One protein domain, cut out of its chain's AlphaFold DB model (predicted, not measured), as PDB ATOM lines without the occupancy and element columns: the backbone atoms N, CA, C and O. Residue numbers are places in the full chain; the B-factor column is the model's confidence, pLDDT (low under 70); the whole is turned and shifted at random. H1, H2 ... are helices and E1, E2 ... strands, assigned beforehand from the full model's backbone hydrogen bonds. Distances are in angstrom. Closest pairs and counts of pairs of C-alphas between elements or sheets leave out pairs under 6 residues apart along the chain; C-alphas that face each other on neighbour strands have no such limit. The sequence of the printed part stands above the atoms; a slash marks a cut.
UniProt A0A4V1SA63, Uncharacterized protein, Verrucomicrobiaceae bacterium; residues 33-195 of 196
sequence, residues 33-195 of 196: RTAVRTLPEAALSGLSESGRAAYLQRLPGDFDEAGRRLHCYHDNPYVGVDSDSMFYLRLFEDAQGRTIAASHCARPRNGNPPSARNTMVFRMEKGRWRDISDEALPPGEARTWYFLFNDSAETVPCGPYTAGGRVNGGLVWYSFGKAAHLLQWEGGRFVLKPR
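AT A GLANCE: This is residues 33 to 195 of the 196 residues of an uncharacterized protein of Verrucomicrobiaceae bacterium (UniProt A0A4V1SA63). A strongly twisted sheet of five strands, E1 to E5, stands in the middle, with the short helices H1, H2 and H3 to one side of it and a smaller sheet of three strands, E6, E9 and E10, beyond its other side. The hairpin E7 and E8 reaches away from the smaller sheet like an arm at one end, and H4 sits between the two sheets at their rim. The printed part has 163 residues with five named helices and ten named strands, along the chain H1 H2 H3 E1 E2 E3 E4 E5 H4 H5 E6 E7 E8 E9 E10; its class is mixed, helices and strands. The large sheet runs E1 E2 E3 E4 E5 and the smaller one E6 E9 E10, both antiparallel throughout. The whole is compact, with a radius of gyration of the C-alphas of 15.6 A and spans of 52 by 39 by 24 A.

IN THESE COORDINATES: Start in the large sheet. E1 is residues 69 to 73; E2, residues 86 to 93, runs 23.8 A from C-alpha 86 at (-8.798, 19.431, 7.599) to C-alpha 93 at (-3.461, 2.204, -7.904). E3 is residues 99 to 105, 19.8 A long, E4 residues 119 to 125, 19.5 A long, and E5 residues 128 to 131. Before them in the chain look for H1, residues 33 to 38, beginning at C-alpha 33 at (-16.632, 10.417, -4.075), then H2, residues 41 to 44, and H3, residues 49 to 58, 14.8 A long. After E5 come H4, residues 133 to 136, and H5, residues 140 to 144. Then find E6, residues 156 to 159, E7, residues 161 to 165, E8, residues 172 to 176, E9, residues 181 to 186, 15.1 A long, and E10, residues 189 to 194, 16.4 A long, ending at C-alpha 194 at (16.125, 13.688, -1.414).

HOW THE PARTS SIT: The large sheet is a meander, each strand the antiparallel neighbour of the one before. Look for N 72 and O 87 at 2.8 A in the hairpin E1 and E2, N 100 and O 92 at 2.7 A between E2 and E3, N 101 and O 122 at 2.8 A between E3 and E4, and N 130 and O 123 at 2.8 A between E4 and E5. H2 only grazes this sheet, with its residues 42 to 44; the C-alphas of Ala 43 and Met 120, the closest of H2 and E4, are 5.7 A apart. H1 only grazes it too, with residues 35 to 38. H1 and H3 touch, closest at the C-alphas of Arg 37 and Arg 52, 6.3 A, at a shallow tilt of 7 degrees, opposite ways. H3 is not on the sheet. H4 is on the large sheet at a height over the sheet of 5.5 A, over none of its strands. H4 also grazes the smaller sheet; its closest C-alpha pair with E10 is Ala 136 and Arg 189, 4.0 A. H5 only grazes the smaller sheet, with residues 141 to 144. There N 183 and O 156 are 2.7 A apart between E6 and E9, and N 193 and O 182 2.7 A between E9 and E10. E6 runs on into E7 at 51 degrees; in the hairpin E7 and E8, N 162 and O 175 are 2.8 A apart. E3 and E9 are apart. Every O i to N i+4 pair is within hydrogen-bond range in H1 and H3; H5 has 0 of 1, but 2 of 2 O i to N i+3 pairs, and H2 and H4 are too short for an O i to N i+4 pair.

THE WHOLE: The two C-alphas farthest apart are those of Gln 96 and Asn 168, 51.9 A. The printed part has no cut. The long links are E1 to E2, E3 to E4 and H5 to E6. The mean pLDDT of the printed part is 87.6; residue 61 and residues 76 to 80, 83 to 84, 108 to 111 and 166 to 171 are under 70.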
ATOM      1  N   ARG A  33     -15.372  10.256  -4.810       94.88
ATOM      2  CA  ARG A  33     -16.632  10.417  -4.075       94.88
ATOM      3  C   ARG A  33     -16.973   9.171  -3.255       94.88
ATOM      4  O   ARG A  33     -17.365   9.295  -2.091       94.88
ATOM      5  N   THR A  34     -16.813   7.978  -3.819       95.19
ATOM      6  CA  THR A  34     -17.026   6.710  -3.110       95.19
ATOM      7  C   THR A  34     -16.002   6.516  -1.997       95.19
ATOM      8  O   THR A  34     -16.374   6.100  -0.897       95.19
ATOM      9  N   ALA A  35     -14.730   6.866  -2.213       96.31
ATOM     10  CA  ALA A  35     -13.714   6.792  -1.165       96.31
ATOM     11  C   ALA A  35     -14.049   7.712   0.018       96.31
ATOM     12  O   ALA A  35     -14.042   7.256   1.159       96.31
ATOM     13  N   VAL A  36     -14.450   8.962  -0.235       94.69
ATOM     14  CA  VAL A  36     -14.874   9.904   0.820       94.69
ATOM     15  C   VAL A  36     -16.058   9.365   1.624       94.69
ATOM     16  O   VAL A  36     -16.122   9.568   2.832       94.69
ATOM     17  N   ARG A  37     -16.985   8.627   1.009       94.12
ATOM     18  CA  ARG A  37     -18.105   8.002   1.738       94.12
ATOM     19  C   ARG A  37     -17.695   6.797   2.577       94.12
ATOM     20  O   ARG A  37     -18.319   6.544   3.596       94.12
ATOM     21  N   THR A  38     -16.688   6.044   2.146       95.06
ATOM     22  CA  THR A  38     -16.456   4.678   2.650       95.06
ATOM     23  C   THR A  38     -15.168   4.499   3.443       95.06
ATOM     24  O   THR A  38     -15.044   3.516   4.172       95.06
ATOM     25  N   LEU A  39     -14.207   5.419   3.328       96.06
ATOM     26  CA  LEU A  39     -12.979   5.390   4.123       96.06
ATOM     27  C   LEU A  39     -13.289   5.499   5.626       96.06
ATOM     28  O   LEU A  39     -14.257   6.159   5.999       96.06
ATOM     29  N   PRO A  40     -12.475   4.925   6.523       94.00
ATOM     30  CA  PRO A  40     -12.639   5.148   7.960       94.00
ATOM     31  C   PRO A  40     -12.523   6.634   8.338       94.00
ATOM     32  O   PRO A  40     -11.792   7.379   7.693       94.00
ATOM     33  N   GLU A  41     -13.217   7.083   9.389       91.44
ATOM     34  CA  GLU A  41     -13.196   8.497   9.826       91.44
ATOM     35  C   GLU A  41     -11.795   9.007  10.149       91.44
ATOM     36  O   GLU A  41     -11.463  10.142   9.818       91.44
ATOM     37  N   ALA A  42     -10.937   8.148  10.703       88.31
ATOM     38  CA  ALA A  42      -9.535   8.470  10.947       88.31
ATOM     39  C   ALA A  42      -8.792   8.904   9.667       88.31
ATOM     40  O   ALA A  42      -7.921   9.765   9.730       88.31
ATOM     41  N   ALA A  43      -9.167   8.363   8.501       91.75
ATOM     42  CA  ALA A  43      -8.602   8.771   7.218       91.75
ATOM     43  C   ALA A  43      -9.041  10.182   6.808       91.75
ATOM     44  O   ALA A  43      -8.360  10.818   6.020       91.75
ATOM     45  N   LEU A  44     -10.175  10.676   7.297       92.38
ATOM     46  CA  LEU A  44     -10.743  11.972   6.913       92.38
ATOM     47  C   LEU A  44     -10.694  12.961   8.079       92.38
ATOM     48  O   LEU A  44     -11.585  13.790   8.237       92.38
ATOM     49  N   SER A  45      -9.667  12.847   8.926       88.25
ATOM     50  CA  SER A  45      -9.466  13.716  10.089       88.25
ATOM     51  C   SER A  45     -10.672  13.778  11.044       88.25
ATOM     52  O   SER A  45     -10.908  14.802  11.682       88.25
ATOM     53  N   GLY A  46     -11.428  12.682  11.161       86.62
ATOM     54  CA  GLY A  46     -12.610  12.595  12.021       86.62
ATOM     55  C   GLY A  46     -13.910  13.087  11.384       86.62
ATOM     56  O   GLY A  46     -14.891  13.234  12.104       86.62
ATOM     57  N   LEU A  47     -13.939  13.329  10.068       87.81
ATOM     58  CA  LEU A  47     -15.153  13.747   9.369       87.81
ATOM     59  C   LEU A  47     -16.237  12.658   9.439       87.81
ATOM     60  O   LEU A  47     -16.085  11.570   8.858       87.81
ATOM     61  N   SER A  48     -17.336  12.987  10.115       89.31
ATOM     62  CA  SER A  48     -18.485  12.111  10.349       89.31
ATOM     63  C   SER A  48     -19.238  11.749   9.067       89.31
ATOM     64  O   SER A  48     -19.077  12.378   8.017       89.31
ATOM     65  N   GLU A  49     -20.107  10.737   9.135       88.88
ATOM     66  CA  GLU A  49     -20.953  10.325   8.006       88.88
ATOM     67  C   GLU A  49     -21.818  11.471   7.451       88.88
ATOM     68  O   GLU A  49     -21.834  11.717   6.239       88.88
ATOM     69  N   SER A  50     -22.485  12.225   8.328       88.38
ATOM     70  CA  SER A  50     -23.272  13.401   7.941       88.38
ATOM     71  C   SER A  50     -22.386  14.512   7.372       88.38
ATOM     72  O   SER A  50     -22.726  15.093   6.338       88.38
ATOM     73  N   GLY A  51     -21.218  14.751   7.977       88.81
ATOM     74  CA  GLY A  51     -20.230  15.711   7.489       88.81
ATOM     75  C   GLY A  51     -19.737  15.383   6.076       88.81
ATOM     76  O   GLY A  51     -19.643  16.274   5.231       88.81
ATOM     77  N   ARG A  52     -19.502  14.101   5.765       90.50
ATOM     78  CA  ARG A  52     -19.144  13.638   4.409       90.50
ATOM     79  C   ARG A  52     -20.256  13.897   3.408       90.50
ATOM     80  O   ARG A  52     -19.980  14.349   2.298       90.50
ATOM     81  N   ALA A  53     -21.505  13.605   3.773       89.19
ATOM     82  CA  ALA A  53     -22.648  13.853   2.900       89.19
ATOM     83  C   ALA A  53     -22.771  15.349   2.567       89.19
ATOM     84  O   ALA A  53     -22.886  15.700   1.392       89.19
ATOM     85  N   ALA A  54     -22.655  16.219   3.575       87.62
ATOM     86  CA  ALA A  54     -22.677  17.669   3.403       87.62
ATOM     87  C   ALA A  54     -21.488  18.181   2.568       87.62
ATOM     88  O   ALA A  54     -21.672  18.996   1.662       87.62
ATOM     89  N   TYR A  55     -20.278  17.672   2.820       87.38
ATOM     90  CA  TYR A  55     -19.074  17.997   2.050       87.38
ATOM     91  C   TYR A  55     -19.256  17.685   0.557       87.38
ATOM     92  O   TYR A  55     -19.043  18.530  -0.313       87.38
ATOM     93  N   LEU A  56     -19.749  16.482   0.258       89.25
ATOM     94  CA  LEU A  56     -19.949  15.985  -1.103       89.25
ATOM     95  C   LEU A  56     -21.115  16.637  -1.860       89.25
ATOM     96  O   LEU A  56     -21.185  16.487  -3.084       89.25
ATOM     97  N   GLN A  57     -22.044  17.296  -1.168       86.75
ATOM     98  CA  GLN A  57     -23.104  18.094  -1.795       86.75
ATOM     99  C   GLN A  57     -22.594  19.460  -2.248       86.75
ATOM    100  O   GLN A  57     -23.065  19.979  -3.255       86.75
ATOM    101  N   ARG A  58     -21.628  20.036  -1.522       81.62
ATOM    102  CA  ARG A  58     -21.074  21.354  -1.848       81.62
ATOM    103  C   ARG A  58     -19.990  21.315  -2.912       81.62
ATOM    104  O   ARG A  58     -19.874  22.295  -3.631       81.62
ATOM    105  N   LEU A  59     -19.233  20.213  -2.982       70.44
ATOM    106  CA  LEU A  59     -18.085  20.022  -3.880       70.44
ATOM    107  C   LEU A  59     -17.181  21.266  -3.945       70.44
ATOM    108  O   LEU A  59     -17.285  22.051  -4.887       70.44
ATOM    109  N   PRO A  60     -16.305  21.481  -2.948       70.62
ATOM    110  CA  PRO A  60     -15.382  22.610  -3.000       70.62
ATOM    111  C   PRO A  60     -14.486  22.526  -4.245       70.62
ATOM    112  O   PRO A  60     -14.239  21.439  -4.763       70.62
ATOM    113  N   GLY A  61     -13.965  23.671  -4.698       67.00
ATOM    114  CA  GLY A  61     -13.107  23.748  -5.890       67.00
ATOM    115  C   GLY A  61     -11.853  22.863  -5.834       67.00
ATOM    116  O   GLY A  61     -11.338  22.475  -6.874       67.00
ATOM    117  N   ASP A  62     -11.422  22.477  -4.631       81.69
ATOM    118  CA  ASP A  62     -10.282  21.586  -4.389       81.69
ATOM    119  C   ASP A  62     -10.640  20.086  -4.486       81.69
ATOM    120  O   ASP A  62      -9.834  19.232  -4.119       81.69
ATOM    121  N   PHE A  63     -11.849  19.737  -4.938       90.56
ATOM    122  CA  PHE A  63     -12.275  18.363  -5.198       90.56
ATOM    123  C   PHE A  63     -11.965  17.973  -6.656       90.56
ATOM    124  O   PHE A  63     -12.777  18.177  -7.558       90.56
ATOM    125  N   ASP A  64     -10.781  17.404  -6.893       93.38
ATOM    126  CA  ASP A  64     -10.304  17.010  -8.222       93.38
ATOM    127  C   ASP A  64     -10.593  15.523  -8.479       93.38
ATOM    128  O   ASP A  64      -9.788  14.640  -8.175       93.38
ATOM    129  N   GLU A  65     -11.775  15.240  -9.037       92.44
ATOM    130  CA  GLU A  65     -12.199  13.873  -9.376       92.44
ATOM    131  C   GLU A  65     -11.291  13.245 -10.447       92.44
ATOM    132  O   GLU A  65     -10.966  12.062 -10.358       92.44
ATOM    133  N   ALA A  66     -10.822  14.028 -11.427       91.44
ATOM    134  CA  ALA A  66      -9.979  13.527 -12.513       91.44
ATOM    135  C   ALA A  66      -8.569  13.165 -12.021       91.44
ATOM    136  O   ALA A  66      -8.052  12.096 -12.340       91.44
ATOM    137  N   GLY A  67      -7.967  14.026 -11.197       92.56
ATOM    138  CA  GLY A  67      -6.696  13.772 -10.515       92.56
ATOM    139  C   GLY A  67      -6.820  12.901  -9.261       92.56
ATOM    140  O   GLY A  67      -5.810  12.646  -8.606       92.56
ATOM    141  N   ARG A  68      -8.042  12.464  -8.917       95.62
ATOM    142  CA  ARG A  68      -8.405  11.628  -7.758       95.62
ATOM    143  C   ARG A  68      -7.754  12.083  -6.458       95.62
ATOM    144  O   ARG A  68      -7.195  11.295  -5.690       95.62
ATOM    145  N   ARG A  69      -7.847  13.379  -6.206       95.81
ATOM    146  CA  ARG A  69      -7.250  14.040  -5.052       95.81
ATOM    147  C   ARG A  69      -8.164  15.134  -4.549       95.81
ATOM    148  O   ARG A  69      -8.929  15.721  -5.308       95.81
ATOM    149  N   LEU A  70      -8.074  15.417  -3.261       94.19
ATOM    150  CA  LEU A  70      -8.745  16.575  -2.707       94.19
ATOM    151  C   LEU A  70      -7.983  17.177  -1.543       94.19
ATOM    152  O   LEU A  70      -7.188  16.518  -0.867       94.19
ATOM    153  N   HIS A  71      -8.298  18.436  -1.301       91.19
ATOM    154  CA  HIS A  71      -7.983  19.134  -0.074       91.19
ATOM    155  C   HIS A  71      -9.287  19.606   0.562       91.19
ATOM    156  O   HIS A  71     -10.098  20.284  -0.062       91.19
ATOM    157  N   CYS A  72      -9.494  19.210   1.810       87.56
ATOM    158  CA  CYS A  72     -10.607  19.646   2.627       87.56
ATOM    159  C   CYS A  72     -10.072  20.625   3.673       87.56
ATOM    160  O   CYS A  72      -9.225  20.249   4.485       87.56
ATOM    161  N   TYR A  73     -10.567  21.864   3.651       83.25
ATOM    162  CA  TYR A  73     -10.303  22.871   4.675       83.25
ATOM    163  C   TYR A  73     -11.633  23.452   5.150       83.25
ATOM    164  O   TYR A  73     -12.209  24.339   4.517       83.25
ATOM    165  N   HIS A  74     -12.138  22.934   6.264       76.50
ATOM    166  CA  HIS A  74     -13.308  23.487   6.927       76.50
ATOM    167  C   HIS A  74     -12.924  23.923   8.328       76.50
ATOM    168  O   HIS A  74     -12.429  23.113   9.094       76.50
ATOM    169  N   ASP A  75     -13.151  25.209   8.599       71.38
ATOM    170  CA  ASP A  75     -12.858  25.908   9.863       71.38
ATOM    171  C   ASP A  75     -14.133  26.598  10.409       71.38
ATOM    172  O   ASP A  75     -14.089  27.446  11.295       71.38
ATOM    173  N   ASN A  76     -15.301  26.314   9.806       68.19
ATOM    174  CA  ASN A  76     -16.564  26.996  10.103       68.19
ATOM    175  C   ASN A  76     -17.600  26.028  10.715       68.19
ATOM    176  O   ASN A  76     -18.152  25.198   9.985       68.19
ATOM    177  N   PRO A  77     -17.933  26.164  12.015       63.03
ATOM    178  CA  PRO A  77     -18.879  25.287  12.715       63.03
ATOM    179  C   PRO A  77     -20.332  25.431  12.267       63.03
ATOM    180  O   PRO A  77     -21.143  24.546  12.527       63.03
ATOM    181  N   TYR A  78     -20.682  26.494  11.548       58.28
ATOM    182  CA  TYR A  78     -22.060  26.762  11.129       58.28
ATOM    183  C   TYR A  78     -22.431  26.125   9.786       58.28
ATOM    184  O   TYR A  78     -23.552  26.274   9.309       58.28
ATOM    185  N   VAL A  79     -21.493  25.423   9.146       62.69
ATOM    186  CA  VAL A  79     -21.639  24.952   7.764       62.69
ATOM    187  C   VAL A  79     -22.027  23.465   7.710       62.69
ATOM    188  O   VAL A  79     -22.252  22.932   6.630       62.69
ATOM    189  N   GLY A  80     -22.205  22.765   8.833       65.25
ATOM    190  CA  GLY A  80     -22.657  21.360   8.833       65.25
ATOM    191  C   GLY A  80     -21.656  20.374   8.209       65.25
ATOM    192  O   GLY A  80     -22.001  19.230   7.934       65.25
ATOM    193  N   VAL A  81     -20.426  20.831   7.964       73.31
ATOM    194  CA  VAL A  81     -19.236  19.994   7.812       73.31
ATOM    195  C   VAL A  81     -18.449  20.187   9.098       73.31
ATOM    196  O   VAL A  81     -18.305  21.329   9.536       73.31
ATOM    197  N   ASP A  82     -17.995  19.098   9.715       76.19
ATOM    198  CA  ASP A  82     -17.327  19.152  11.016       76.19
ATOM    199  C   ASP A  82     -16.132  20.114  10.944       76.19
ATOM    200  O   ASP A  82     -15.179  19.866  10.201       76.19
ATOM    201  N   SER A  83     -16.199  21.216  11.699       62.97
ATOM    202  CA  SER A  83     -15.365  22.426  11.554       62.97
ATOM    203  C   SER A  83     -13.878  22.260  11.804       62.97
ATOM    204  O   SER A  83     -13.150  23.235  11.721       62.97
ATOM    205  N   ASP A  84     -13.442  21.054  12.138       67.69
ATOM    206  CA  ASP A  84     -12.050  20.753  12.444       67.69
ATOM    207  C   ASP A  84     -11.493  19.682  11.487       67.69
ATOM    208  O   ASP A  84     -10.364  19.212  11.647       67.69
ATOM    209  N   SER A  85     -12.288  19.257  10.498       72.94
ATOM    210  CA  SER A  85     -11.889  18.257   9.510       72.94
ATOM    211  C   SER A  85     -11.066  18.917   8.412       72.94
ATOM    212  O   SER A  85     -11.605  19.409   7.421       72.94
ATOM    213  N   MET A  86      -9.745  18.911   8.584       86.50
ATOM    214  CA  MET A  86      -8.798  19.431   7.599       86.50
ATOM    215  C   MET A  86      -7.872  18.318   7.127       86.50
ATOM    216  O   MET A  86      -7.109  17.772   7.927       86.50
ATOM    217  N   PHE A  87      -7.906  17.972   5.842       91.62
ATOM    218  CA  PHE A  87      -7.085  16.880   5.320       91.62
ATOM    219  C   PHE A  87      -6.765  16.994   3.828       91.62
ATOM    220  O   PHE A  87      -7.517  17.573   3.046       91.62
ATOM    221  N   TYR A  88      -5.656  16.372   3.442       94.62
ATOM    222  CA  TYR A  88      -5.321  16.032   2.063       94.62
ATOM    223  C   TYR A  88      -5.615  14.563   1.828       94.62
ATOM    224  O   TYR A  88      -5.286  13.742   2.677       94.62
ATOM    225  N   LEU A  89      -6.169  14.225   0.669       96.38
ATOM    226  CA  LEU A  89      -6.404  12.845   0.260       96.38
ATOM    227  C   LEU A  89      -5.974  12.662  -1.195       96.38
ATOM    228  O   LEU A  89      -6.289  13.494  -2.043       96.38
ATOM    229  N   ARG A  90      -5.315  11.538  -1.482       97.25
ATOM    230  CA  ARG A  90      -5.008  11.066  -2.836       97.25
ATOM    231  C   ARG A  90      -5.390   9.609  -2.988       97.25
ATOM    232  O   ARG A  90      -5.070   8.799  -2.115       97.25
ATOM    233  N   LEU A  91      -6.008   9.283  -4.116       97.56
ATOM    234  CA  LEU A  91      -6.206   7.912  -4.556       97.56
ATOM    235  C   LEU A  91      -5.304   7.599  -5.745       97.56
ATOM    236  O   LEU A  91      -5.128   8.418  -6.644       97.56
ATOM    237  N   PHE A  92      -4.757   6.395  -5.752       96.44
ATOM    238  CA  PHE A  92      -3.981   5.852  -6.862       96.44
ATOM    239  C   PHE A  92      -4.005   4.326  -6.800       96.44
ATOM    240  O   PHE A  92      -4.471   3.747  -5.823       96.44
ATOM    241  N   GLU A  93      -3.522   3.659  -7.838       95.75
ATOM    242  CA  GLU A  93      -3.461   2.204  -7.904       95.75
ATOM    243  C   GLU A  93      -2.052   1.717  -7.578       95.75
ATOM    244  O   GLU A  93      -1.059   2.288  -8.024       95.75
ATOM    245  N   ASP A  94      -1.958   0.631  -6.815       95.00
ATOM    246  CA  ASP A  94      -0.709  -0.114  -6.725       95.00
ATOM    247  C   ASP A  94      -0.465  -0.968  -7.981       95.00
ATOM    248  O   ASP A  94      -1.297  -1.063  -8.884       95.00
ATOM    249  N   ALA A  95       0.686  -1.643  -8.028       93.25
ATOM    250  CA  ALA A  95       1.061  -2.504  -9.150       93.25
ATOM    251  C   ALA A  95       0.100  -3.690  -9.381       93.25
ATOM    252  O   ALA A  95       0.171  -4.341 -10.420       93.25
ATOM    253  N   GLN A  96      -0.784  -3.996  -8.426       93.31
ATOM    254  CA  GLN A  96      -1.814  -5.029  -8.542       93.31
ATOM    255  C   GLN A  96      -3.188  -4.444  -8.917       93.31
ATOM    256  O   GLN A  96      -4.181  -5.172  -8.904       93.31
ATOM    257  N   GLY A  97      -3.268  -3.147  -9.230       94.06
ATOM    258  CA  GLY A  97      -4.512  -2.457  -9.573       94.06
ATOM    259  C   GLY A  97      -5.427  -2.196  -8.373       94.06
ATOM    260  O   GLY A  97      -6.608  -1.900  -8.554       94.06
ATOM    261  N   ARG A  98      -4.924  -2.328  -7.138       96.12
ATOM    262  CA  ARG A  98      -5.709  -2.049  -5.928       96.12
ATOM    263  C   ARG A  98      -5.641  -0.567  -5.619       96.12
ATOM    264  O   ARG A  98      -4.559   0.012  -5.614       96.12
ATOM    265  N   THR A  99      -6.781   0.029  -5.283       97.75
ATOM    266  CA  THR A  99      -6.794   1.431  -4.857       97.75
ATOM    267  C   THR A  99      -6.094   1.593  -3.509       97.75
ATOM    268  O   THR A  99      -6.447   0.933  -2.527       97.75
ATOM    269  N   ILE A 100      -5.136   2.508  -3.472       98.12
ATOM    270  CA  ILE A 100      -4.490   3.063  -2.291       98.12
ATOM    271  C   ILE A 100      -5.112   4.427  -2.015       98.12
ATOM    272  O   ILE A 100      -5.260   5.235  -2.928       98.12
ATOM    273  N   ALA A 101      -5.470   4.679  -0.762       98.12
ATOM    274  CA  ALA A 101      -5.894   5.979  -0.274       98.12
ATOM    275  C   ALA A 101      -4.858   6.482   0.728       98.12
ATOM    276  O   ALA A 101      -4.717   5.909   1.808       98.12
ATOM    277  N   ALA A 102      -4.129   7.533   0.368       97.62
ATOM    278  CA  ALA A 102      -3.166   8.181   1.248       97.62
ATOM    279  C   ALA A 102      -3.752   9.504   1.734       97.62
ATOM    280  O   ALA A 102      -4.132  10.352   0.922       97.62
ATOM    281  N   SER A 103      -3.856   9.653   3.052       96.25
ATOM    282  CA  SER A 103      -4.460  10.819   3.677       96.25
ATOM    283  C   SER A 103      -3.581  11.413   4.763       96.25
ATOM    284  O   SER A 103      -2.860  10.699   5.465       96.25
ATOM    285  N   HIS A 104      -3.661  12.729   4.904       94.38
ATOM    286  CA  HIS A 104      -2.951  13.471   5.926       94.38
ATOM    287  C   HIS A 104      -3.821  14.584   6.509       94.38
ATOM    288  O   HIS A 104      -4.351  15.403   5.763       94.38
ATOM    289  N   CYS A 105      -3.929  14.657   7.835       89.31
ATOM    290  CA  CYS A 105      -4.534  15.783   8.538       89.31
ATOM    291  C   CYS A 105      -3.700  17.043   8.285       89.31
ATOM    292  O   CYS A 105      -2.560  17.120   8.731       89.31
ATOM    293  N   ALA A 106      -4.263  18.048   7.618       76.19
ATOM    294  CA  ALA A 106      -3.521  19.246   7.225       76.19
ATOM    295  C   ALA A 106      -3.049  20.080   8.431       76.19
ATOM    296  O   ALA A 106      -2.094  20.845   8.316       76.19
ATOM    297  N   ARG A 107      -3.699  19.940   9.597       72.31
ATOM    298  CA  ARG A 107      -3.244  20.528  10.862       72.31
ATOM    299  C   ARG A 107      -3.529  19.598  12.044       72.31
ATOM    300  O   ARG A 107      -4.609  19.011  12.110       72.31
ATOM    301  N   PRO A 108      -2.611  19.495  13.020       64.25
ATOM    302  CA  PRO A 108      -2.923  18.917  14.319       64.25
ATOM    303  C   PRO A 108      -4.026  19.732  15.012       64.25
ATOM    304  O   PRO A 108      -3.893  20.939  15.221       64.25
ATOM    305  N   ARG A 109      -5.130  19.072  15.362       63.50
ATOM    306  CA  ARG A 109      -6.303  19.696  15.988       63.50
ATOM    307  C   ARG A 109      -5.942  20.334  17.338       63.50
ATOM    308  O   ARG A 109      -5.256  19.703  18.143       63.50
ATOM    309  N   ASN A 110      -6.459  21.531  17.618       64.25
ATOM    310  CA  ASN A 110      -6.467  22.163  18.952       64.25
ATOM    311  C   ASN A 110      -5.091  22.352  19.621       64.25
ATOM    312  O   ASN A 110      -4.981  22.267  20.842       64.25
ATOM    313  N   GLY A 111      -4.031  22.579  18.840       66.50
ATOM    314  CA  GLY A 111      -2.680  22.797  19.376       66.50
ATOM    315  C   GLY A 111      -1.987  21.539  19.900       66.50
ATOM    316  O   GLY A 111      -0.924  21.630  20.515       66.50
ATOM    317  N   ASN A 112      -2.550  20.358  19.627       79.31
ATOM    318  CA  ASN A 112      -1.869  19.095  19.884       79.31
ATOM    319  C   ASN A 112      -0.604  18.978  19.021       79.31
ATOM    320  O   ASN A 112      -0.599  19.447  17.883       79.31
ATOM    321  N   PRO A 113       0.464  18.338  19.517       84.62
ATOM    322  CA  PRO A 113       1.641  18.078  18.703       84.62
ATOM    323  C   PRO A 113       1.313  17.149  17.516       84.62
ATOM    324  O   PRO A 113       0.454  16.270  17.648       84.62
ATOM    325  N   PRO A 114       2.005  17.302  16.369       88.25
ATOM    326  CA  PRO A 114       1.939  16.349  15.268       88.25
ATOM    327  C   PRO A 114       2.245  14.925  15.737       88.25
ATOM    328  O   PRO A 114       3.130  14.695  16.561       88.25
ATOM    329  N   SER A 115       1.524  13.955  15.190       89.12
ATOM    330  CA  SER A 115       1.590  12.557  15.605       89.12
ATOM    331  C   SER A 115       1.470  11.611  14.414       89.12
ATOM    332  O   SER A 115       0.931  11.971  13.370       89.12
ATOM    333  N   ALA A 116       1.879  10.354  14.609       88.75
ATOM    334  CA  ALA A 116       1.732   9.299  13.604       88.75
ATOM    335  C   ALA A 116       0.283   9.090  13.130       88.75
ATOM    336  O   ALA A 116       0.063   8.660  12.006       88.75
ATOM    337  N   ARG A 117      -0.710   9.435  13.959       88.38
ATOM    338  CA  ARG A 117      -2.137   9.305  13.623       88.38
ATOM    339  C   ARG A 117      -2.628  10.371  12.646       88.38
ATOM    340  O   ARG A 117      -3.752  10.281  12.173       88.38
ATOM    341  N   ASN A 118      -1.812  11.387  12.363       90.31
ATOM    342  CA  ASN A 118      -2.156  12.415  11.392       90.31
ATOM    343  C   ASN A 118      -1.977  11.945   9.949       90.31
ATOM    344  O   ASN A 118      -2.462  12.625   9.056       90.31
ATOM    345  N   THR A 119      -1.313  10.813   9.703       93.75
ATOM    346  CA  THR A 119      -1.118  10.273   8.355       93.75
ATOM    347  C   THR A 119      -1.604   8.842   8.311       93.75
ATOM    348  O   THR A 119      -1.101   8.000   9.051       93.75
ATOM    349  N   MET A 120      -2.549   8.560   7.422       95.56
ATOM    350  CA  MET A 120      -3.135   7.234   7.284       95.56
ATOM    351  C   MET A 120      -3.056   6.776   5.833       95.56
ATOM    352  O   MET A 120      -3.302   7.554   4.908       95.56
ATOM    353  N   VAL A 121      -2.741   5.501   5.628       97.69
ATOM    354  CA  VAL A 121      -2.708   4.872   4.308       97.69
ATOM    355  C   VAL A 121      -3.584   3.633   4.337       97.69
ATOM    356  O   VAL A 121      -3.374   2.726   5.139       97.69
ATOM    357  N   PHE A 122      -4.552   3.579   3.432       98.12
ATOM    358  CA  PHE A 122      -5.452   2.447   3.277       98.12
ATOM    359  C   PHE A 122      -5.276   1.798   1.916       98.12
ATOM    360  O   PHE A 122      -4.995   2.465   0.924       98.12
ATOM    361  N   ARG A 123      -5.514   0.490   1.856       97.75
ATOM    362  CA  ARG A 123      -5.564  -0.283   0.618       97.75
ATOM    363  C   ARG A 123      -6.891  -1.006   0.503       97.75
ATOM    364  O   ARG A 123      -7.365  -1.600   1.470       97.75
ATOM    365  N   MET A 124      -7.486  -0.973  -0.681       96.31
ATOM    366  CA  MET A 124      -8.704  -1.718  -0.969       96.31
ATOM    367  C   MET A 124      -8.377  -3.210  -1.121       96.31
ATOM    368  O   MET A 124      -7.679  -3.620  -2.049       96.31
ATOM    369  N   GLU A 125      -8.889  -4.043  -0.216       94.44
ATOM    370  CA  GLU A 125      -8.709  -5.496  -0.231       94.44
ATOM    371  C   GLU A 125     -10.043  -6.199   0.010       94.44
ATOM    372  O   GLU A 125     -10.747  -5.938   0.984       94.44
ATOM    373  N   LYS A 126     -10.405  -7.128  -0.883       90.94
ATOM    374  CA  LYS A 126     -11.628  -7.948  -0.766       90.94
ATOM    375  C   LYS A 126     -12.914  -7.116  -0.579       90.94
ATOM    376  O   LYS A 126     -13.906  -7.640  -0.072       90.94
ATOM    377  N   GLY A 127     -12.904  -5.868  -1.050       92.00
ATOM    378  CA  GLY A 127     -14.000  -4.902  -0.977       92.00
ATOM    379  C   GLY A 127     -14.128  -4.148   0.339       92.00
ATOM    380  O   GLY A 127     -15.217  -3.672   0.655       92.00
ATOM    381  N   ARG A 128     -13.037  -4.055   1.105       94.50
ATOM    382  CA  ARG A 128     -12.922  -3.238   2.314       94.50
ATOM    383  C   ARG A 128     -11.604  -2.470   2.313       94.50
ATOM    384  O   ARG A 128     -10.605  -2.943   1.777       94.50
ATOM    385  N   TRP A 129     -11.598  -1.313   2.964       96.88
ATOM    386  CA  TRP A 129     -10.366  -0.593   3.267       96.88
ATOM    387  C   TRP A 129      -9.610  -1.311   4.384       96.88
ATOM    388  O   TRP A 129     -10.143  -1.506   5.475       96.88
ATOM    389  N   ARG A 130      -8.368  -1.702   4.112       97.12
ATOM    390  CA  ARG A 130      -7.416  -2.183   5.111       97.12
ATOM    391  C   ARG A 130      -6.440  -1.062   5.431       97.12
ATOM    392  O   ARG A 130      -5.850  -0.504   4.510       97.12
ATOM    393  N   ASP A 131      -6.265  -0.765   6.712       97.44
ATOM    394  CA  ASP A 131      -5.198   0.121   7.176       97.44
ATOM    395  C   ASP A 131      -3.843  -0.560   6.958       97.44
ATOM    396  O   ASP A 131      -3.628  -1.687   7.409       97.44
ATOM    397  N   ILE A 132      -2.965   0.109   6.219       97.38
ATOM    398  CA  ILE A 132      -1.600  -0.333   5.930       97.38
ATOM    399  C   ILE A 132      -0.584   0.731   6.355       97.38
ATOM    400  O   ILE A 132       0.550   0.716   5.892       97.38
ATOM    401  N   SER A 133      -0.962   1.677   7.216       96.38
ATOM    402  CA  SER A 133      -0.140   2.843   7.562       96.38
ATOM    403  C   SER A 133       1.224   2.455   8.135       96.38
ATOM    404  O   SER A 133       2.223   3.100   7.820       96.38
ATOM    405  N   ASP A 134       1.287   1.409   8.963       95.06
ATOM    406  CA  ASP A 134       2.534   0.886   9.555       95.06
ATOM    407  C   ASP A 134       3.442   0.194   8.533       95.06
ATOM    408  O   ASP A 134       4.659   0.182   8.689       95.06
ATOM    409  N   GLU A 135       2.853  -0.353   7.474       95.38
ATOM    410  CA  GLU A 135       3.551  -1.071   6.405       95.38
ATOM    411  C   GLU A 135       4.014  -0.103   5.303       95.38
ATOM    412  O   GLU A 135       5.065  -0.287   4.685       95.38
ATOM    413  N   ALA A 136       3.202   0.925   5.049       95.94
ATOM    414  CA  ALA A 136       3.332   1.835   3.927       95.94
ATOM    415  C   ALA A 136       4.148   3.086   4.243       95.94
ATOM    416  O   ALA A 136       4.794   3.609   3.343       95.94
ATOM    417  N   LEU A 137       4.100   3.613   5.468       95.06
ATOM    418  CA  LEU A 137       4.809   4.850   5.798       95.06
ATOM    419  C   LEU A 137       6.254   4.569   6.233       95.06
ATOM    420  O   LEU A 137       6.509   3.565   6.901       95.06
ATOM    421  N   PRO A 138       7.200   5.477   5.927       90.88
ATOM    422  CA  PRO A 138       8.541   5.410   6.488       90.88
ATOM    423  C   PRO A 138       8.488   5.384   8.027       90.88
ATOM    424  O   PRO A 138       7.714   6.141   8.626       90.88
ATOM    425  N   PRO A 139       9.292   4.536   8.689       87.06
ATOM    426  CA  PRO A 139       9.322   4.473  10.144       87.06
ATOM    427  C   PRO A 139       9.982   5.722  10.756       87.06
ATOM    428  O   PRO A 139      10.657   6.493  10.076       87.06
ATOM    429  N   GLY A 140       9.833   5.887  12.073       87.44
ATOM    430  CA  GLY A 140      10.528   6.922  12.847       87.44
ATOM    431  C   GLY A 140       9.854   8.296  12.820       87.44
ATOM    432  O   GLY A 140       8.631   8.404  12.741       87.44
ATOM    433  N   GLU A 141      10.664   9.352  12.916       79.19
ATOM    434  CA  GLU A 141      10.202  10.744  13.053       79.19
ATOM    435  C   GLU A 141       9.401  11.240  11.846       79.19
ATOM    436  O   GLU A 141       8.535  12.101  11.985       79.19
ATOM    437  N   ALA A 142       9.610  10.647  10.669       85.19
ATOM    438  CA  ALA A 142       8.832  10.969   9.478       85.19
ATOM    439  C   ALA A 142       7.322  10.750   9.683       85.19
ATOM    440  O   ALA A 142       6.514  11.386   9.015       85.19
ATOM    441  N   ARG A 143       6.899   9.913  10.639       88.50
ATOM    442  CA  ARG A 143       5.468   9.716  10.921       88.50
ATOM    443  C   ARG A 143       4.798  10.944  11.540       88.50
ATOM    444  O   ARG A 143       3.579  11.044  11.484       88.50
ATOM    445  N   THR A 144       5.560  11.884  12.098       91.44
ATOM    446  CA  THR A 144       5.031  13.149  12.635       91.44
ATOM    447  C   THR A 144       5.189  14.315  11.657       91.44
ATOM    448  O   THR A 144       4.956  15.464  12.030       91.44
ATOM    449  N   TRP A 145       5.627  14.055  10.424       93.50
ATOM    450  CA  TRP A 145       5.770  15.067   9.379       93.50
ATOM    451  C   TRP A 145       4.442  15.367   8.698       93.50
ATOM    452  O   TRP A 145       3.476  14.610   8.813       93.50
ATOM    453  N   TYR A 146       4.405  16.488   7.981       93.38
ATOM    454  CA  TYR A 146       3.321  16.764   7.057       93.38
ATOM    455  C   TYR A 146       3.549  16.079   5.708       93.38
ATOM    456  O   TYR A 146       4.693  15.919   5.277       93.38
ATOM    457  N   PHE A 147       2.455  15.731   5.026       94.00
ATOM    458  CA  PHE A 147       2.459  15.137   3.686       94.00
ATOM    459  C   PHE A 147       1.398  15.802   2.800       94.00
ATOM    460  O   PHE A 147       0.208  15.760   3.114       94.00
ATOM    461  N   LEU A 148       1.811  16.413   1.685       93.75
ATOM    462  CA  LEU A 148       0.917  17.151   0.777       93.75
ATOM    463  C   LEU A 148       0.296  16.249  -0.297       93.75
ATOM    464  O   LEU A 148       0.590  16.374  -1.484       93.75
ATOM    465  N   PHE A 149      -0.557  15.305   0.105       95.00
ATOM    466  CA  PHE A 149      -1.128  14.331  -0.836       95.00
ATOM    467  C   PHE A 149      -1.992  14.953  -1.950       95.00
ATOM    468  O   PHE A 149      -2.213  14.306  -2.965       95.00
ATOM    469  N   ASN A 150      -2.432  16.206  -1.828       91.62
ATOM    470  CA  ASN A 150      -3.165  16.910  -2.883       91.62
ATOM    471  C   ASN A 150      -2.279  17.433  -4.038       91.62
ATOM    472  O   ASN A 150      -2.813  17.944  -5.027       91.62
ATOM    473  N   ASP A 151      -0.950  17.325  -3.948       89.31
ATOM    474  CA  ASP A 151      -0.043  17.697  -5.042       89.31
ATOM    475  C   ASP A 151      -0.252  16.791  -6.277       89.31
ATOM    476  O   ASP A 151      -0.509  15.591  -6.160       89.31
ATOM    477  N   SER A 152      -0.173  17.376  -7.476       85.38
ATOM    478  CA  SER A 152      -0.316  16.670  -8.767       85.38
ATOM    479  C   SER A 152       0.925  15.884  -9.140       85.38
ATOM    480  O   SER A 152       0.842  14.985  -9.975       85.38
ATOM    481  N   ALA A 153       2.076  16.249  -8.579       89.00
ATOM    482  CA  ALA A 153       3.322  15.576  -8.879       89.00
ATOM    483  C   ALA A 153       3.260  14.091  -8.482       89.00
ATOM    484  O   ALA A 153       2.524  13.679  -7.581       89.00
ATOM    485  N   GLU A 154       4.049  13.257  -9.157       87.19
ATOM    486  CA  GLU A 154       4.204  11.848  -8.777       87.19
ATOM    487  C   GLU A 154       4.774  11.722  -7.356       87.19
ATOM    488  O   GLU A 154       4.356  10.869  -6.574       87.19
ATOM    489  N   THR A 155       5.680  12.633  -7.003       93.00
ATOM    490  CA  THR A 155       6.246  12.740  -5.664       93.00
ATOM    491  C   THR A 155       5.520  13.774  -4.817       93.00
ATOM    492  O   THR A 155       5.228  14.869  -5.287       93.00
ATOM    493  N   VAL A 156       5.328  13.473  -3.538       93.62
ATOM    494  CA  VAL A 156       4.621  14.328  -2.582       93.62
ATOM    495  C   VAL A 156       5.618  15.041  -1.664       93.62
ATOM    496  O   VAL A 156       6.398  14.371  -0.986       93.62
ATOM    497  N   PRO A 157       5.613  16.380  -1.577       94.88
ATOM    498  CA  PRO A 157       6.442  17.086  -0.608       94.88
ATOM    499  C   PRO A 157       6.085  16.709   0.835       94.88
ATOM    500  O   PRO A 157       4.908  16.645   1.204       94.88
ATOM    501  N   CYS A 158       7.109  16.505   1.665       94.69
ATOM    502  CA  CYS A 158       6.944  16.215   3.086       94.69
ATOM    503  C   CYS A 158       8.064  16.816   3.943       94.69
ATOM    504  O   CYS A 158       9.163  17.124   3.464       94.69
ATOM    505  N   GLY A 159       7.783  17.013   5.228       94.69
ATOM    506  CA  GLY A 159       8.758  17.572   6.156       94.69
ATOM    507  C   GLY A 159       8.209  17.830   7.556       94.69
ATOM    508  O   GLY A 159       7.023  17.624   7.817       94.69
ATOM    509  N   PRO A 160       9.064  18.289   8.477       92.75
ATOM    510  CA  PRO A 160       8.638  18.600   9.828       92.75
ATOM    511  C   PRO A 160       7.683  19.796   9.848       92.75
ATOM    512  O   PRO A 160       7.778  20.733   9.050       92.75
ATOM    513  N   TYR A 161       6.778  19.779  10.817       90.50
ATOM    514  CA  TYR A 161       6.008  20.958  11.181       90.50
ATOM    515  C   TYR A 161       6.890  21.982  11.902       90.50
ATOM    516  O   TYR A 161       7.800  21.626  12.648       90.50
ATOM    517  N   THR A 162       6.571  23.262  11.740       89.50
ATOM    518  CA  THR A 162       7.095  24.352  12.568       89.50
ATOM    519  C   THR A 162       6.057  24.733  13.612       89.50
ATOM    520  O   THR A 162       4.921  25.062  13.261       89.50
ATOM    521  N   ALA A 163       6.450  24.705  14.885       87.25
ATOM    522  CA  ALA A 163       5.631  25.221  15.973       87.25
ATOM    523  C   ALA A 163       5.698  26.755  16.008       87.25
ATOM    524  O   ALA A 163       6.774  27.345  15.891       87.25
ATOM    525  N   GLY A 164       4.547  27.391  16.189       80.94
ATOM    526  CA  GLY A 164       4.396  28.810  16.480       80.94
ATOM    527  C   GLY A 164       3.508  29.020  17.707       80.94
ATOM    528  O   GLY A 164       2.850  28.094  18.183       80.94
ATOM    529  N   GLY A 165       3.497  30.245  18.227       79.06
ATOM    530  CA  GLY A 165       2.732  30.615  19.421       79.06
ATOM    531  C   GLY A 165       3.601  30.910  20.642       79.06
ATOM    532  O   GLY A 165       4.830  30.875  20.580       79.06
ATOM    533  N   ARG A 166       2.960  31.278  21.758       63.50
ATOM    534  CA  ARG A 166       3.650  31.645  23.007       63.50
ATOM    535  C   ARG A 166       3.738  30.455  23.959       63.50
ATOM    536  O   ARG A 166       2.719  29.996  24.472       63.50
ATOM    537  N   VAL A 167       4.962  30.058  24.299       53.44
ATOM    538  CA  VAL A 167       5.249  29.256  25.495       53.44
ATOM    539  C   VAL A 167       5.097  30.188  26.699       53.44
ATOM    540  O   VAL A 167       6.010  30.955  26.967       53.44
ATOM    541  N   ASN A 168       3.886  30.243  27.276       52.25
ATOM    542  CA  ASN A 168       3.495  30.812  28.588       52.25
ATOM    543  C   ASN A 168       1.950  30.890  28.678       52.25
ATOM    544  O   ASN A 168       1.378  31.959  28.881       52.25
ATOM    545  N   GLY A 169       1.258  29.768  28.441       54.16
ATOM    546  CA  GLY A 169      -0.212  29.690  28.523       54.16
ATOM    547  C   GLY A 169      -0.985  30.184  27.290       54.16
ATOM    548  O   GLY A 169      -2.202  30.322  27.361       54.16
ATOM    549  N   GLY A 170      -0.305  30.453  26.168       63.69
ATOM    550  CA  GLY A 170      -0.944  30.754  24.883       63.69
ATOM    551  C   GLY A 170      -1.218  29.504  24.038       63.69
ATOM    552  O   GLY A 170      -0.667  28.435  24.293       63.69
ATOM    553  N   LEU A 171      -2.047  29.655  22.999       69.00
ATOM    554  CA  LEU A 171      -2.275  28.618  21.988       69.00
ATOM    555  C   LEU A 171      -0.967  28.331  21.232       69.00
ATOM    556  O   LEU A 171      -0.347  29.255  20.701       69.00
ATOM    557  N   VAL A 172      -0.568  27.059  21.170       77.81
ATOM    558  CA  VAL A 172       0.471  26.576  20.249       77.81
ATOM    559  C   VAL A 172      -0.214  26.162  18.957       77.81
ATOM    560  O   VAL A 172      -1.235  25.478  18.986       77.81
ATOM    561  N   TRP A 173       0.340  26.561  17.819       81.56
ATOM    562  CA  TRP A 173      -0.118  26.105  16.512       81.56
ATOM    563  C   TRP A 173       1.038  25.514  15.722       81.56
ATOM    564  O   TRP A 173       2.198  25.882  15.904       81.56
ATOM    565  N   TYR A 174       0.711  24.599  14.817       85.62
ATOM    566  CA  TYR A 174       1.679  23.961  13.937       85.62
ATOM    567  C   TYR A 174       1.362  24.338  12.496       85.62
ATOM    568  O   TYR A 174       0.211  24.315  12.061       85.62
ATOM    569  N   SER A 175       2.394  24.716  11.756       86.06
ATOM    570  CA  SER A 175       2.325  25.017  10.325       86.06
ATOM    571  C   SER A 175       3.328  24.151   9.577       86.06
ATOM    572  O   SER A 175       4.245  23.602  10.189       86.06
ATOM    573  N   PHE A 176       3.161  23.996   8.266       89.88
ATOM    574  CA  PHE A 176       4.146  23.269   7.468       89.88
ATOM    575  C   PHE A 176       5.469  24.024   7.461       89.88
ATOM    576  O   PHE A 176       5.517  25.205   7.115       89.88
ATOM    577  N   GLY A 177       6.534  23.332   7.859       89.88
ATOM    578  CA  GLY A 177       7.887  23.836   7.717       89.88
ATOM    579  C   GLY A 177       8.379  23.757   6.274       89.88
ATOM    580  O   GLY A 177       7.634  23.489   5.332       89.88
ATOM    581  N   LYS A 178       9.683  23.961   6.092       92.94
ATOM    582  CA  LYS A 178      10.332  23.702   4.804       92.94
ATOM    583  C   LYS A 178      10.292  22.197   4.515       92.94
ATOM    584  O   LYS A 178      10.739  21.408   5.345       92.94
ATOM    585  N   ALA A 179       9.835  21.812   3.318       93.75
ATOM    586  CA  ALA A 179       9.851  20.404   2.917       93.75
ATOM    587  C   ALA A 179      11.292  19.893   2.880       93.75
ATOM    588  O   ALA A 179      12.135  20.470   2.179       93.75
ATOM    589  N   ALA A 180      11.540  18.832   3.643       94.06
ATOM    590  CA  ALA A 180      12.838  18.192   3.792       94.06
ATOM    591  C   ALA A 180      13.050  17.112   2.723       94.06
ATOM    592  O   ALA A 180      14.165  16.938   2.238       94.06
ATOM    593  N   HIS A 181      11.974  16.425   2.327       95.69
ATOM    594  CA  HIS A 181      12.019  15.293   1.410       95.69
ATOM    595  C   HIS A 181      10.839  15.291   0.438       95.69
ATOM    596  O   HIS A 181       9.844  16.005   0.600       95.69
ATOM    597  N   LEU A 182      10.966  14.435  -0.569       95.69
ATOM    598  CA  LEU A 182       9.889  14.024  -1.454       95.69
ATOM    599  C   LEU A 182       9.487  12.588  -1.102       95.69
ATOM    600  O   LEU A 182      10.342  11.753  -0.826       95.69
ATOM    601  N   LEU A 183       8.195  12.296  -1.096       94.94
ATOM    602  CA  LEU A 183       7.647  10.976  -0.824       94.94
ATOM    603  C   LEU A 183       7.178  10.349  -2.138       94.94
ATOM    604  O   LEU A 183       6.383  10.957  -2.851       94.94
ATOM    605  N   GLN A 184       7.639   9.142  -2.456       95.44
ATOM    606  CA  GLN A 184       7.253   8.417  -3.672       95.44
ATOM    607  C   GLN A 184       6.765   7.012  -3.328       95.44
ATOM    608  O   GLN A 184       7.319   6.370  -2.438       95.44
ATOM    609  N   TRP A 185       5.723   6.535  -4.007       95.31
ATOM    610  CA  TRP A 185       5.225   5.173  -3.825       95.31
ATOM    611  C   TRP A 185       6.046   4.174  -4.646       95.31
ATOM    612  O   TRP A 185       6.063   4.240  -5.870       95.31
ATOM    613  N   GLU A 186       6.696   3.220  -3.981       94.44
ATOM    614  CA  GLU A 186       7.537   2.198  -4.606       94.44
ATOM    615  C   GLU A 186       7.377   0.857  -3.885       94.44
ATOM    616  O   GLU A 186       7.477   0.762  -2.661       94.44
ATOM    617  N   GLY A 187       7.141  -0.220  -4.640       90.50
ATOM    618  CA  GLY A 187       7.138  -1.575  -4.078       90.50
ATOM    619  C   GLY A 187       6.137  -1.790  -2.932       90.50
ATOM    620  O   GLY A 187       6.415  -2.568  -2.022       90.50
ATOM    621  N   GLY A 188       4.993  -1.097  -2.956       93.81
ATOM    622  CA  GLY A 188       3.928  -1.249  -1.958       93.81
ATOM    623  C   GLY A 188       4.074  -0.389  -0.700       93.81
ATOM    624  O   GLY A 188       3.354  -0.629   0.268       93.81
ATOM    625  N   ARG A 189       4.991   0.583  -0.700       96.12
ATOM    626  CA  ARG A 189       5.209   1.528   0.401       96.12
ATOM    627  C   ARG A 189       5.697   2.874  -0.115       96.12
ATOM    628  O   ARG A 189       6.116   3.001  -1.259       96.12
ATOM    629  N   PHE A 190       5.689   3.868   0.750       95.94
ATOM    630  CA  PHE A 190       6.298   5.156   0.496       95.94
ATOM    631  C   PHE A 190       7.785   5.160   0.860       95.94
ATOM    632  O   PHE A 190       8.193   4.678   1.918       95.94
ATOM    633  N   VAL A 191       8.590   5.750  -0.018       95.56
ATOM    634  CA  VAL A 191      10.036   5.918   0.126       95.56
ATOM    635  C   VAL A 191      10.360   7.407   0.141       95.56
ATOM    636  O   VAL A 191       9.850   8.172  -0.680       95.56
ATOM    637  N   LEU A 192      11.217   7.818   1.077       95.19
ATOM    638  CA  LEU A 192      11.749   9.177   1.118       95.19
ATOM    639  C   LEU A 192      12.846   9.329   0.065       95.19
ATOM    640  O   LEU A 192      13.822   8.579   0.046       95.19
ATOM    641  N   LYS A 193      12.694  10.331  -0.789       94.56
ATOM    642  CA  LYS A 193      13.674  10.767  -1.776       94.56
ATOM    643  C   LYS A 193      14.261  12.113  -1.344       94.56
ATOM    644  O   LYS A 193      13.564  12.917  -0.710       94.56
ATOM    645  N   PRO A 194      15.545  12.372  -1.636       90.31
ATOM    646  CA  PRO A 194      16.125  13.688  -1.414       90.31
ATOM    647  C   PRO A 194      15.399  14.724  -2.274       90.31
ATOM    648  O   PRO A 194      14.950  14.430  -3.383       90.31
ATOM    649  N   ARG A 195      15.282  15.941  -1.750       83.44
ATOM    650  CA  ARG A 195      14.830  17.081  -2.541       83.44
ATOM    651  C   ARG A 195      16.021  17.599  -3.370       83.44
ATOM    652  O   ARG A 195      17.102  17.699  -2.788       83.44
TER     653      ARG A 195